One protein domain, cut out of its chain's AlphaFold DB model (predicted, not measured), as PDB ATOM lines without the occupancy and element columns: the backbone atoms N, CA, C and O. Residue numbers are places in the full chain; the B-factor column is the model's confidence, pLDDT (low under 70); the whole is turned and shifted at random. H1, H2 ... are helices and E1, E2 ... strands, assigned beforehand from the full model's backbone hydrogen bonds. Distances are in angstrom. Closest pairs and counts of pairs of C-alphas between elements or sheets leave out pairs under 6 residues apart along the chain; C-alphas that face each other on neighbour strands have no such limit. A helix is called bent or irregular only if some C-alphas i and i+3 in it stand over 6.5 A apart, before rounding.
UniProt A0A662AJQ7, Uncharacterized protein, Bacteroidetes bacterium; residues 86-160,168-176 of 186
ATOM      1  N   GLU A  86     211.216 163.030 192.608       92.19
ATOM      2  CA  GLU A  86     210.342 163.923 191.860       92.19
ATOM      3  C   GLU A  86     211.180 164.755 190.886       92.19
ATOM      4  O   GLU A  86     212.235 165.276 191.251       92.19
ATOM      5  N   LYS A  87     210.668 164.953 189.668       91.88
ATOM      6  CA  LYS A  87     211.378 165.654 188.588       91.88
ATOM      7  C   LYS A  87     211.951 167.007 189.015       91.88
ATOM      8  O   LYS A  87     213.068 167.343 188.645       91.88
ATOM      9  N   ARG A  88     211.197 167.781 189.806       91.94
ATOM     10  CA  ARG A  88     211.648 169.087 190.308       91.94
ATOM     11  C   ARG A  88     212.862 168.959 191.230       91.94
ATOM     12  O   ARG A  88     213.768 169.778 191.143       91.94
ATOM     13  N   LEU A  89     212.870 167.954 192.103       91.25
ATOM     14  CA  LEU A  89     213.966 167.719 193.039       91.25
ATOM     15  C   LEU A  89     215.225 167.270 192.298       91.25
ATOM     16  O   LEU A  89     216.293 167.811 192.542       91.25
ATOM     17  N   GLU A  90     215.084 166.335 191.361       93.62
ATOM     18  CA  GLU A  90     216.191 165.855 190.529       93.62
ATOM     19  C   GLU A  90     216.807 166.982 189.689       93.62
ATOM     20  O   GLU A  90     218.023 167.139 189.655       93.62
ATOM     21  N   GLN A  91     215.972 167.835 189.085       94.06
ATOM     22  CA  GLN A  91     216.430 169.021 188.354       94.06
ATOM     23  C   GLN A  91     217.148 170.028 189.252       94.06
ATOM     24  O   GLN A  91     218.139 170.618 188.832       94.06
ATOM     25  N   MET A  92     216.643 170.236 190.470       94.50
ATOM     26  CA  MET A  92     217.267 171.132 191.438       94.50
ATOM     27  C   MET A  92     218.636 170.593 191.863       94.50
ATOM     28  O   MET A  92     219.608 171.334 191.843       94.50
ATOM     29  N   LEU A  93     218.723 169.315 192.232       93.00
ATOM     30  CA  LEU A  93     219.940 168.710 192.774       93.00
ATOM     31  C   LEU A  93     220.985 168.374 191.702       93.00
ATOM     32  O   LEU A  93     222.169 168.288 192.009       93.00
ATOM     33  N   GLY A  94     220.563 168.192 190.449       94.44
ATOM     34  CA  GLY A  94     221.452 167.834 189.345       94.44
ATOM     35  C   GLY A  94     221.899 166.370 189.355       94.44
ATOM     36  O   GLY A  94     222.811 166.015 188.613       94.44
ATOM     37  N   TYR A  95     221.268 165.523 190.175       94.88
ATOM     38  CA  TYR A  95     221.520 164.085 190.236       94.88
ATOM     39  C   TYR A  95     220.239 163.302 190.560       94.88
ATOM     40  O   TYR A  95     219.318 163.810 191.208       94.88
ATOM     41  N   SER A  96     220.191 162.044 190.123       94.75
ATOM     42  CA  SER A  96     219.065 161.131 190.339       94.75
ATOM     43  C   SER A  96     219.120 160.438 191.705       94.75
ATOM     44  O   SER A  96     220.170 160.335 192.342       94.75
ATOM     45  N   SER A  97     217.993 159.878 192.150       93.50
ATOM     46  CA  SER A  97     217.952 159.041 193.363       93.50
ATOM     47  C   SER A  97     218.937 157.880 193.297       93.50
ATOM     48  O   SER A  97     219.513 157.514 194.317       93.50
ATOM     49  N   TRP A  98     219.158 157.331 192.101       93.00
ATOM     50  CA  TRP A  98     220.094 156.241 191.879       93.00
ATOM     51  C   TRP A  98     221.541 156.674 192.123       93.00
ATOM     52  O   TRP A  98     222.259 155.980 192.828       93.00
ATOM     53  N   GLN A  99     221.945 157.854 191.645       94.06
ATOM     54  CA  GLN A  99     223.289 158.386 191.909       94.06
ATOM     55  C   GLN A  99     223.521 158.649 193.405       94.06
ATOM     56  O   GLN A  99     224.623 158.443 193.907       94.06
ATOM     57  N   LEU A 100     222.484 159.065 194.145       94.25
ATOM     58  CA  LEU A 100     222.572 159.186 195.604       94.25
ATOM     59  C   LEU A 100     222.725 157.824 196.291       94.25
ATOM     60  O   LEU A 100     223.512 157.698 197.225       94.25
ATOM     61  N   VAL A 101     221.962 156.824 195.850       92.75
ATOM     62  CA  VAL A 101     222.061 155.449 196.355       92.75
ATOM     63  C   VAL A 101     223.459 154.895 196.090       92.75
ATOM     64  O   VAL A 101     224.118 154.497 197.041       92.75
ATOM     65  N   GLU A 102     223.949 154.981 194.853       92.31
ATOM     66  CA  GLU A 102     225.295 154.546 194.460       92.31
ATOM     67  C   GLU A 102     226.377 155.227 195.310       92.31
ATOM     68  O   GLU A 102     227.283 154.569 195.821       92.31
ATOM     69  N   ARG A 103     226.247 156.540 195.546       90.44
ATOM     70  CA  ARG A 103     227.152 157.294 196.424       90.44
ATOM     71  C   ARG A 103     227.168 156.749 197.853       90.44
ATOM     72  O   ARG A 103     228.241 156.643 198.435       90.44
ATOM     73  N   LEU A 104     226.004 156.450 198.431       91.69
ATOM     74  CA  LEU A 104     225.894 155.943 199.804       91.69
ATOM     75  C   LEU A 104     226.412 154.506 199.922       91.69
ATOM     76  O   LEU A 104     227.146 154.204 200.859       91.69
ATOM     77  N   GLU A 105     226.059 153.644 198.968       92.44
ATOM     78  CA  GLU A 105     226.509 152.248 198.916       92.44
ATOM     79  C   GLU A 105     228.025 152.147 198.718       92.44
ATOM     80  O   GLU A 105     228.669 151.295 199.325       92.44
ATOM     81  N   GLY A 106     228.620 153.070 197.956       89.19
ATOM     82  CA  GLY A 106     230.070 153.163 197.775       89.19
ATOM     83  C   GLY A 106     230.862 153.479 199.054       89.19
ATOM     84  O   GLY A 106     232.076 153.302 199.066       89.19
ATOM     85  N   PHE A 107     230.193 153.919 200.122       86.75
ATOM     86  CA  PHE A 107     230.793 154.209 201.430       86.75
ATOM     87  C   PHE A 107     230.426 153.196 202.517       86.75
ATOM     88  O   PHE A 107     230.770 153.399 203.681       86.75
ATOM     89  N   TRP A 108     229.676 152.147 202.189       86.88
ATOM     90  CA  TRP A 108     229.234 151.206 203.205       86.88
ATOM     91  C   TRP A 108     230.399 150.464 203.856       86.88
ATOM     92  O   TRP A 108     231.175 149.763 203.211       86.88
ATOM     93  N   GLU A 109     230.455 150.575 205.178       81.69
ATOM     94  CA  GLU A 109     231.306 149.752 206.026       81.69
ATOM     95  C   GLU A 109     230.619 148.415 206.354       81.69
ATOM     96  O   GLU A 109     229.439 148.190 206.059       81.69
ATOM     97  N   ASN A 110     231.345 147.519 207.031       79.56
ATOM     98  CA  ASN A 110     230.827 146.211 207.425       79.56
ATOM     99  C   ASN A 110     229.475 146.318 208.156       79.56
ATOM    100  O   ASN A 110     229.354 146.953 209.205       79.56
ATOM    101  N   ASN A 111     228.483 145.596 207.629       86.38
ATOM    102  CA  ASN A 111     227.095 145.522 208.097       86.38
ATOM    103  C   ASN A 111     226.225 146.766 207.856       86.38
ATOM    104  O   ASN A 111     225.111 146.797 208.374       86.38
ATOM    105  N   MET A 112     226.649 147.768 207.080       90.75
ATOM    106  CA  MET A 112     225.708 148.786 206.596       90.75
ATOM    107  C   MET A 112     224.822 148.187 205.499       90.75
ATOM    108  O   MET A 112     225.319 147.684 204.496       90.75
ATOM    109  N   THR A 113     223.505 148.210 205.699       93.06
ATOM    110  CA  THR A 113     222.526 147.751 204.704       93.06
ATOM    111  C   THR A 113     221.313 148.672 204.711       93.06
ATOM    112  O   THR A 113     221.057 149.379 205.687       93.06
ATOM    113  N   TRP A 114     220.506 148.665 203.653       92.12
ATOM    114  CA  TRP A 114     219.252 149.427 203.661       92.12
ATOM    115  C   TRP A 114     218.283 148.994 204.776       92.12
ATOM    116  O   TRP A 114     217.518 149.827 205.262       92.12
ATOM    117  N   ASP A 115     218.362 147.744 205.249       91.25
ATOM    118  CA  ASP A 115     217.513 147.223 206.332       91.25
ATOM    119  C   ASP A 115     217.771 147.906 207.680       91.25
ATOM    120  O   ASP A 115     216.874 147.989 208.520       91.25
ATOM    121  N   ASN A 116     218.987 148.416 207.896       92.38
ATOM    122  CA  ASN A 116     219.348 149.149 209.107       92.38
ATOM    123  C   ASN A 116     219.479 150.664 208.886       92.38
ATOM    124  O   ASN A 116     220.023 151.373 209.732       92.38
ATOM    125  N   TYR A 117     218.896 151.196 207.810       90.56
ATOM    126  CA  TYR A 117     218.790 152.637 207.601       90.56
ATOM    127  C   TYR A 117     217.836 153.292 208.625       90.56
ATOM    128  O   TYR A 117     216.684 152.892 208.804       90.56
ATOM    129  N   LYS A 118     218.299 154.373 209.262       83.75
ATOM    130  CA  LYS A 118     217.619 155.208 210.268       83.75
ATOM    131  C   LYS A 118     217.566 154.651 211.694       83.75
ATOM    132  O   LYS A 118     218.558 154.704 212.411       83.75
ATOM    133  N   THR A 119     216.384 154.252 212.168       76.12
ATOM    134  CA  THR A 119     215.953 154.280 213.583       76.12
ATOM    135  C   THR A 119     216.997 153.789 214.589       76.12
ATOM    136  O   THR A 119     217.150 154.392 215.648       76.12
ATOM    137  N   SER A 120     217.758 152.754 214.250       79.12
ATOM    138  CA  SER A 120     218.807 152.194 215.105       79.12
ATOM    139  C   SER A 120     220.097 151.836 214.359       79.12
ATOM    140  O   SER A 120     220.932 151.142 214.928       79.12
ATOM    141  N   GLY A 121     220.285 152.301 213.121       89.50
ATOM    142  CA  GLY A 121     221.499 152.023 212.351       89.50
ATOM    143  C   GLY A 121     222.122 153.276 211.748       89.50
ATOM    144  O   GLY A 121     222.356 154.247 212.476       89.50
ATOM    145  N   TRP A 122     222.474 153.241 210.465       92.06
ATOM    146  CA  TRP A 122     223.167 154.355 209.818       92.06
ATOM    147  C   TRP A 122     222.183 155.392 209.266       92.06
ATOM    148  O   TRP A 122     221.015 155.109 208.994       92.06
ATOM    149  N   HIS A 123     222.655 156.627 209.129       90.06
ATOM    150  CA  HIS A 123     221.908 157.755 208.573       90.06
ATOM    151  C   HIS A 123     222.730 158.450 207.502       90.06
ATOM    152  O   HIS A 123     223.953 158.352 207.490       90.06
ATOM    153  N   ILE A 124     222.052 159.225 206.658       90.44
ATOM    154  CA  ILE A 124     222.709 160.188 205.775       90.44
ATOM    155  C   ILE A 124     223.288 161.305 206.646       90.44
ATOM    156  O   ILE A 124     222.555 162.090 207.259       90.44
ATOM    157  N   HIS A 125     224.608 161.365 206.706       87.94
ATOM    158  CA  HIS A 125     225.358 162.430 207.337       87.94
ATOM    159  C   HIS A 125     225.761 163.483 206.309       87.94
ATOM    160  O   HIS A 125     225.946 163.177 205.134       87.94
ATOM    161  N   HIS A 126     225.870 164.727 206.778       86.31
ATOM    162  CA  HIS A 126     226.368 165.836 205.979       86.31
ATOM    163  C   HIS A 126     227.729 166.277 206.514       86.31
ATOM    164  O   HIS A 126     227.775 166.687 207.675       86.31
ATOM    165  N   VAL A 127     228.795 166.205 205.707       81.44
ATOM    166  CA  VAL A 127     230.161 166.592 206.126       81.44
ATOM    167  C   VAL A 127     230.150 168.017 206.677       81.44
ATOM    168  O   VAL A 127     230.575 168.258 207.803       81.44
ATOM    169  N   ILE A 128     229.569 168.945 205.919       80.25
ATOM    170  CA  ILE A 128     229.164 170.264 206.390       80.25
ATOM    171  C   ILE A 128     227.725 170.154 206.906       80.25
ATOM    172  O   ILE A 128     226.811 169.856 206.130       80.25
ATOM    173  N   PRO A 129     227.459 170.423 208.195       82.31
ATOM    174  CA  PRO A 129     226.140 170.249 208.772       82.31
ATOM    175  C   PRO A 129     225.075 171.119 208.112       82.31
ATOM    176  O   PRO A 129     225.254 172.319 207.928       82.31
ATOM    177  N   MET A 130     223.877 170.554 207.944       84.88
ATOM    178  CA  MET A 130     222.705 171.268 207.415       84.88
ATOM    179  C   MET A 130     222.401 172.602 208.126       84.88
ATOM    180  O   MET A 130     221.775 173.469 207.539       84.88
ATOM    181  N   LYS A 131     222.799 172.772 209.400       80.12
ATOM    182  CA  LYS A 131     222.577 174.015 210.172       80.12
ATOM    183  C   LYS A 131     223.384 175.217 209.661       80.12
ATOM    184  O   LYS A 131     223.135 176.325 210.118       80.12
ATOM    185  N   VAL A 132     224.380 174.977 208.810       80.06
ATOM    186  CA  VAL A 132     225.261 176.004 208.240       80.06
ATOM    187  C   VAL A 132     224.622 176.648 207.003       80.06
ATOM    188  O   VAL A 132     224.919 177.793 206.695       80.06
ATOM    189  N   PHE A 133     223.707 175.943 206.334       81.88
ATOM    190  CA  PHE A 133     223.094 176.377 205.081       81.88
ATOM    191  C   PHE A 133     221.786 177.139 205.301       81.88
ATOM    192  O   PHE A 133     220.987 176.812 206.185       81.88
ATOM    193  N   ASN A 134     221.531 178.104 204.424       84.31
ATOM    194  CA  ASN A 134     220.281 178.830 204.316       84.31
ATOM    195  C   ASN A 134     219.320 178.141 203.333       84.31
ATOM    196  O   ASN A 134     219.475 178.225 202.115       84.31
ATOM    197  N   PHE A 135     218.264 177.518 203.853       86.31
ATOM    198  CA  PHE A 135     217.271 176.799 203.047       86.31
ATOM    199  C   PHE A 135     216.262 177.719 202.334       86.31
ATOM    200  O   PHE A 135     215.409 177.226 201.601       86.31
ATOM    201  N   TYR A 136     216.367 179.045 202.465       84.94
ATOM    202  CA  TYR A 136     215.680 179.980 201.564       84.94
ATOM    203  C   TYR A 136     216.380 180.137 200.211       84.94
ATOM    204  O   TYR A 136     215.774 180.634 199.262       84.94
ATOM    205  N   ASN A 137     217.649 179.737 200.120       85.38
ATOM    206  CA  ASN A 137     218.457 179.862 198.920       85.38
ATOM    207  C   ASN A 137     218.612 178.493 198.252       85.38
ATOM    208  O   ASN A 137     219.263 177.599 198.788       85.38
ATOM    209  N   GLU A 138     218.040 178.339 197.058       89.44
ATOM    210  CA  GLU A 138     218.097 177.083 196.306       89.44
ATOM    211  C   GLU A 138     219.543 176.619 196.057       89.44
ATOM    212  O   GLU A 138     219.831 175.433 196.172       89.44
ATOM    213  N   GLU A 139     220.473 177.545 195.808       88.44
ATOM    214  CA  GLU A 139     221.891 177.216 195.607       88.44
ATOM    215  C   GLU A 139     222.548 176.664 196.877       88.44
ATOM    216  O   GLU A 139     223.414 175.794 196.813       88.44
ATOM    217  N   GLU A 140     222.128 177.116 198.058       88.31
ATOM    218  CA  GLU A 140     222.619 176.560 199.321       88.31
ATOM    219  C   GLU A 140     221.970 175.215 199.654       88.31
ATOM    220  O   GLU A 140     222.643 174.350 200.210       88.31
ATOM    221  N   ILE A 141     220.717 174.985 199.244       91.44
ATOM    222  CA  ILE A 141     220.111 173.647 199.298       91.44
ATOM    223  C   ILE A 141     220.907 172.678 198.417       91.44
ATOM    224  O   ILE A 141     221.222 171.579 198.874       91.44
ATOM    225  N   LYS A 142     221.272 173.087 197.193       92.25
ATOM    226  CA  LYS A 142     222.099 172.288 196.271       92.25
ATOM    227  C   LYS A 142     223.444 171.934 196.888       92.25
ATOM    228  O   LYS A 142     223.817 170.771 196.875       92.25
ATOM    229  N   LYS A 143     224.132 172.902 197.498       90.00
ATOM    230  CA  LYS A 143     225.403 172.664 198.203       90.00
ATOM    231  C   LYS A 143     225.243 171.745 199.415       90.00
ATOM    232  O   LYS A 143     226.071 170.865 199.627       90.00
ATOM    233  N   CYS A 144     224.183 171.934 200.201       90.06
ATOM    234  CA  CYS A 144     223.889 171.085 201.353       90.06
ATOM    235  C   CYS A 144     223.709 169.627 200.926       90.06
ATOM    236  O   CYS A 144     224.231 168.732 201.583       90.06
ATOM    237  N   TRP A 145     222.991 169.401 199.830       93.44
ATOM    238  CA  TRP A 145     222.690 168.074 199.307       93.44
ATOM    239  C   TRP A 145     223.618 167.640 198.170       93.44
ATOM    240  O   TRP A 145     223.318 166.684 197.472       93.44
ATOM    241  N   ASP A 146     224.763 168.291 197.981       92.44
ATOM    242  CA  ASP A 146     225.760 167.844 197.012       92.44
ATOM    243  C   ASP A 146     226.262 166.445 197.408       92.44
ATOM    244  O   ASP A 146     226.503 166.180 198.589       92.44
ATOM    245  N   LEU A 147     226.446 165.542 196.440       91.19
ATOM    246  CA  LEU A 147     226.902 164.171 196.704       91.19
ATOM    247  C   LEU A 147     228.243 164.129 197.451       91.19
ATOM    248  O   LEU A 147     228.495 163.195 198.214       91.19
ATOM    249  N   ARG A 148     229.097 165.142 197.283       86.19
ATOM    250  CA  ARG A 148     230.366 165.261 198.016       86.19
ATOM    251  C   ARG A 148     230.148 165.572 199.489       86.19
ATOM    252  O   ARG A 148     230.945 165.147 200.317       86.19
ATOM    253  N   ASN A 149     229.061 166.266 199.821       87.44
ATOM    254  CA  ASN A 149     228.706 166.619 201.190       87.44
ATOM    255  C   ASN A 149     227.975 165.484 201.926       87.44
ATOM    256  O   ASN A 149     227.648 165.657 203.093       87.44
ATOM    257  N   ILE A 150     227.701 164.342 201.280       88.88
ATOM    258  CA  ILE A 150     226.862 163.261 201.815       88.88
ATOM    259  C   ILE A 150     227.657 161.961 201.994       88.88
ATOM    260  O   ILE A 150     228.372 161.540 201.085       88.88
ATOM    261  N   TYR A 151     227.461 161.288 203.134       87.19
ATOM    262  CA  TYR A 151     227.972 159.936 203.402       87.19
ATOM    263  C   TYR A 151     227.118 159.192 204.452       87.19
ATOM    264  O   TYR A 151     226.393 159.834 205.219       87.19
ATOM    265  N   PRO A 152     227.148 157.848 204.507       91.12
ATOM    266  CA  PRO A 152     226.499 157.079 205.563       91.12
ATOM    267  C   PRO A 152     227.315 157.140 206.864       91.12
ATOM    268  O   PRO A 152     228.525 156.952 206.858       91.12
ATOM    269  N   LEU A 153     226.657 157.371 208.000       89.25
ATOM    270  CA  LEU A 153     227.297 157.330 209.320       89.25
ATOM    271  C   LEU A 153     226.423 156.575 210.317       89.25
ATOM    272  O   LEU A 153     225.210 156.805 210.388       89.25
ATOM    273  N   TRP A 154     227.030 155.717 211.137       87.81
ATOM    274  CA  TRP A 154     226.330 155.075 212.245       87.81
ATOM    275  C   TRP A 154     225.876 156.092 213.291       87.81
ATOM    276  O   TRP A 154     226.600 157.008 213.670       87.81
ATOM    277  N   ASN A 155     224.686 155.872 213.851       82.31
ATOM    278  CA  ASN A 155     224.140 156.702 214.928       82.31
ATOM    279  C   ASN A 155     225.092 156.907 216.123       82.31
ATOM    280  O   ASN A 155     225.068 157.968 216.747       82.31
ATOM    281  N   LYS A 156     225.895 155.886 216.447       78.94
ATOM    282  CA  LYS A 156     226.844 155.877 217.572       78.94
ATOM    283  C   LYS A 156     228.082 156.760 217.356       78.94
ATOM    284  O   LYS A 156     228.639 157.227 218.341       78.94
ATOM    285  N   ASP A 157     228.451 157.045 216.109       72.56
ATOM    286  CA  ASP A 157     229.733 157.675 215.750       72.56
ATOM    287  C   ASP A 157     229.572 159.180 215.454       72.56
ATOM    288  O   ASP A 157     230.370 159.819 214.770       72.56
ATOM    289  N   ARG A 158     228.488 159.785 215.956       66.31
ATOM    290  CA  ARG A 158     228.210 161.214 215.792       66.31
ATOM    291  C   ARG A 158     229.149 162.037 216.685       66.31
ATOM    292  O   ARG A 158     228.837 162.276 217.848       66.31
ATOM    293  N   HIS A 159     230.244 162.540 216.126       57.56
ATOM    294  CA  HIS A 159     231.142 163.484 216.804       57.56
ATOM    295  C   HIS A 159     230.782 164.946 216.484       57.56
ATOM    296  O   HIS A 159     230.348 165.262 215.376       57.56
ATOM    297  N   THR A 160     230.951 165.859 217.447       53.34
ATOM    298  CA  THR A 160     230.800 167.308 217.223       53.34
ATOM    299  C   THR A 160     231.878 168.098 217.965       53.34
ATOM    300  O   THR A 160     231.601 168.615 219.041       53.34
ATOM    301  N   ASP A 168     233.467 178.977 205.363       72.44
ATOM    302  CA  ASP A 168     233.091 179.562 204.077       72.44
ATOM    303  C   ASP A 168     232.521 178.492 203.128       72.44
ATOM    304  O   ASP A 168     233.247 177.786 202.427       72.44
ATOM    305  N   ILE A 169     231.189 178.393 203.082       66.50
ATOM    306  CA  ILE A 169     230.437 177.435 202.250       66.50
ATOM    307  C   ILE A 169     230.700 177.639 200.746       66.50
ATOM    308  O   ILE A 169     230.470 176.739 199.936       66.50
ATOM    309  N   SER A 170     231.160 178.823 200.320       69.69
ATOM    310  CA  SER A 170     231.485 179.059 198.907       69.69
ATOM    311  C   SER A 170     232.668 178.211 198.432       69.69
ATOM    312  O   SER A 170     232.736 177.880 197.251       69.69
ATOM    313  N   LYS A 171     233.513 177.767 199.369       69.88
ATOM    314  CA  LYS A 171     234.671 176.900 199.151       69.88
ATOM    315  C   LYS A 171     234.363 175.427 199.399       69.88
ATOM    316  O   LYS A 171     235.252 174.666 199.756       69.88
ATOM    317  N   LEU A 172     233.108 175.009 199.211       68.69
ATOM    318  CA  LEU A 172     232.672 173.618 199.393       68.69
ATOM    319  C   LEU A 172     233.628 172.612 198.730       68.69
ATOM    320  O   LEU A 172     233.974 171.609 199.340       68.69
ATOM    321  N   ASN A 173     234.077 172.913 197.509       65.62
ATOM    322  CA  ASN A 173     235.005 172.066 196.756       65.62
ATOM    323  C   ASN A 173     236.390 171.959 197.415       65.62
ATOM    324  O   ASN A 173     237.036 170.933 197.289       65.62
ATOM    325  N   ASP A 174     236.840 173.001 198.114       69.12
ATOM    326  CA  ASP A 174     238.133 173.006 198.810       69.12
ATOM    327  C   ASP A 174     238.032 172.311 200.181       69.12
ATOM    328  O   ASP A 174     239.027 171.838 200.725       69.12
ATOM    329  N   LEU A 175     236.823 172.282 200.756       64.44
ATOM    330  CA  LEU A 175     236.519 171.695 202.066       64.44
ATOM    331  C   LEU A 175     236.213 170.197 201.998       64.44
ATOM    332  O   LEU A 175     236.258 169.516 203.021       64.44
ATOM    333  N   LEU A 176     235.860 169.700 200.815       61.62
ATOM    334  CA  LEU A 176     235.482 168.316 200.583       61.62
ATOM    335  C   LEU A 176     236.466 167.707 199.591       61.62
ATOM    336  O   LEU A 176     236.483 168.130 198.438       61.62
TER     337      LEU A 176
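AT A GLANCE: This is residues 86 to 160 and 168 to 176 of the 186 residues of an uncharacterized protein of Bacteroidetes bacterium (UniProt A0A662AJQ7). Two short antiparallel strands, E1 and E2, make a small ribbon in the middle of the model; H2 packs on it with its residues 100 to 105, more on E2 than on E1, while three short helices lie past the end where E1 finishes and E2 starts, H3 between H1 and H4. These helices make only a loose group: H1 only just touches H3, and H4 is near H3 without clearly touching it; by the ribbon's other end lies the long link of residues 106 to 121. The printed part has 84 residues, with four named helices and two named strands in the order H1, H2, E1, H3, E2, H4, and the one sheet has the order E1 - E2. The class is mixed, helices and strands, and under half of the printed residues are in named elements. The whole is compact, with a radius of gyration of the C-alphas of 13.5 A, and its outline is rounded, spanning 35 by 32 by 22 A.

HOW THE PARTS SIT: Start at the sheet, where E1, residues 122 to 126, and E2, residues 150 to 154, are antiparallel neighbours with 141 degrees between their directions. Look at C-alphas 124 and 152, which face each other 4.9 A apart; on the backbone, N 125 and O 151 are 2.8 A apart and N 123 and O 153 are 2.9 A apart, both within hydrogen-bond range. Next look to H2, residues 97 to 105: its closest C-alphas to E2 are those of Leu 104 and Tyr 151, 5.8 A apart. To E1 the closest C-alphas are those of Leu 104 and Ile 124, 8.0 A apart. Past the end of E1 comes H3, residues 138 to 144, where the closest C-alphas of the two, those of His 126 and Cys 144, are 7.4 A apart. H1, residues 87 to 93, and H3 only just touch, with 3 pairs of C-alphas within 8 A; the closest are those of Leu 93 and Lys 142, 5.4 A apart, and the two helices run the same way at a steep tilt of 64 degrees. H1 and H2 are close but not clearly touching, the closest C-alphas being those of Glu 90 and Ser 97 at 7.6 A. H4, residues 169 to 175, and H3 are also close but not clearly touching, at 7.4 A between the C-alphas of Lys 143 and Leu 172; they run the same way at a shallow tilt of 34.9 degrees, only just short of steep. Among the pairs that are apart are H2 and H3, H1 and H4, and H2 and H4. In H1, H2 and H3 every O i to N i+4 pair is within hydrogen-bond range; in H4 it is 1 of 3, beside 3 of 4 O i to N i+3 pairs.

IN THESE COORDINATES: Find C-alpha 122 at (223.167, 154.355, 209.818); from there E1 runs 12.5 A to C-alpha 126, and E2 covers 13.3 A from residue 150 to 154. H2, the longest helix by residues, spans 12.3 A from 97 to 105. For H1 go to C-alpha 87 at (211.378, 165.654, 188.588) and read on to residue 93, 10.0 A away. H3 covers 9.7 A from 138 to 144. H4 runs 8.4 A from residue 169 to C-alpha 175 at (236.519, 171.695, 202.066); it is irregular, with C-alphas 170 and 173 8.1 A apart.

THE WHOLE: The two C-alphas farthest apart are those of Asn 110 and Tyr 136, at 37.5 A. Residues 161 to 167 are not printed, and C-alphas 160 and 168 are 18.1 A apart across this cut, which falls in the link from E2 to H4. The links from H2 to E1, 16 residues, and from E1 to H3, 11 residues, are long. The mean pLDDT of the printed part is 85.2, and the values under 70 are at residues 158 to 160 and 169 to 176.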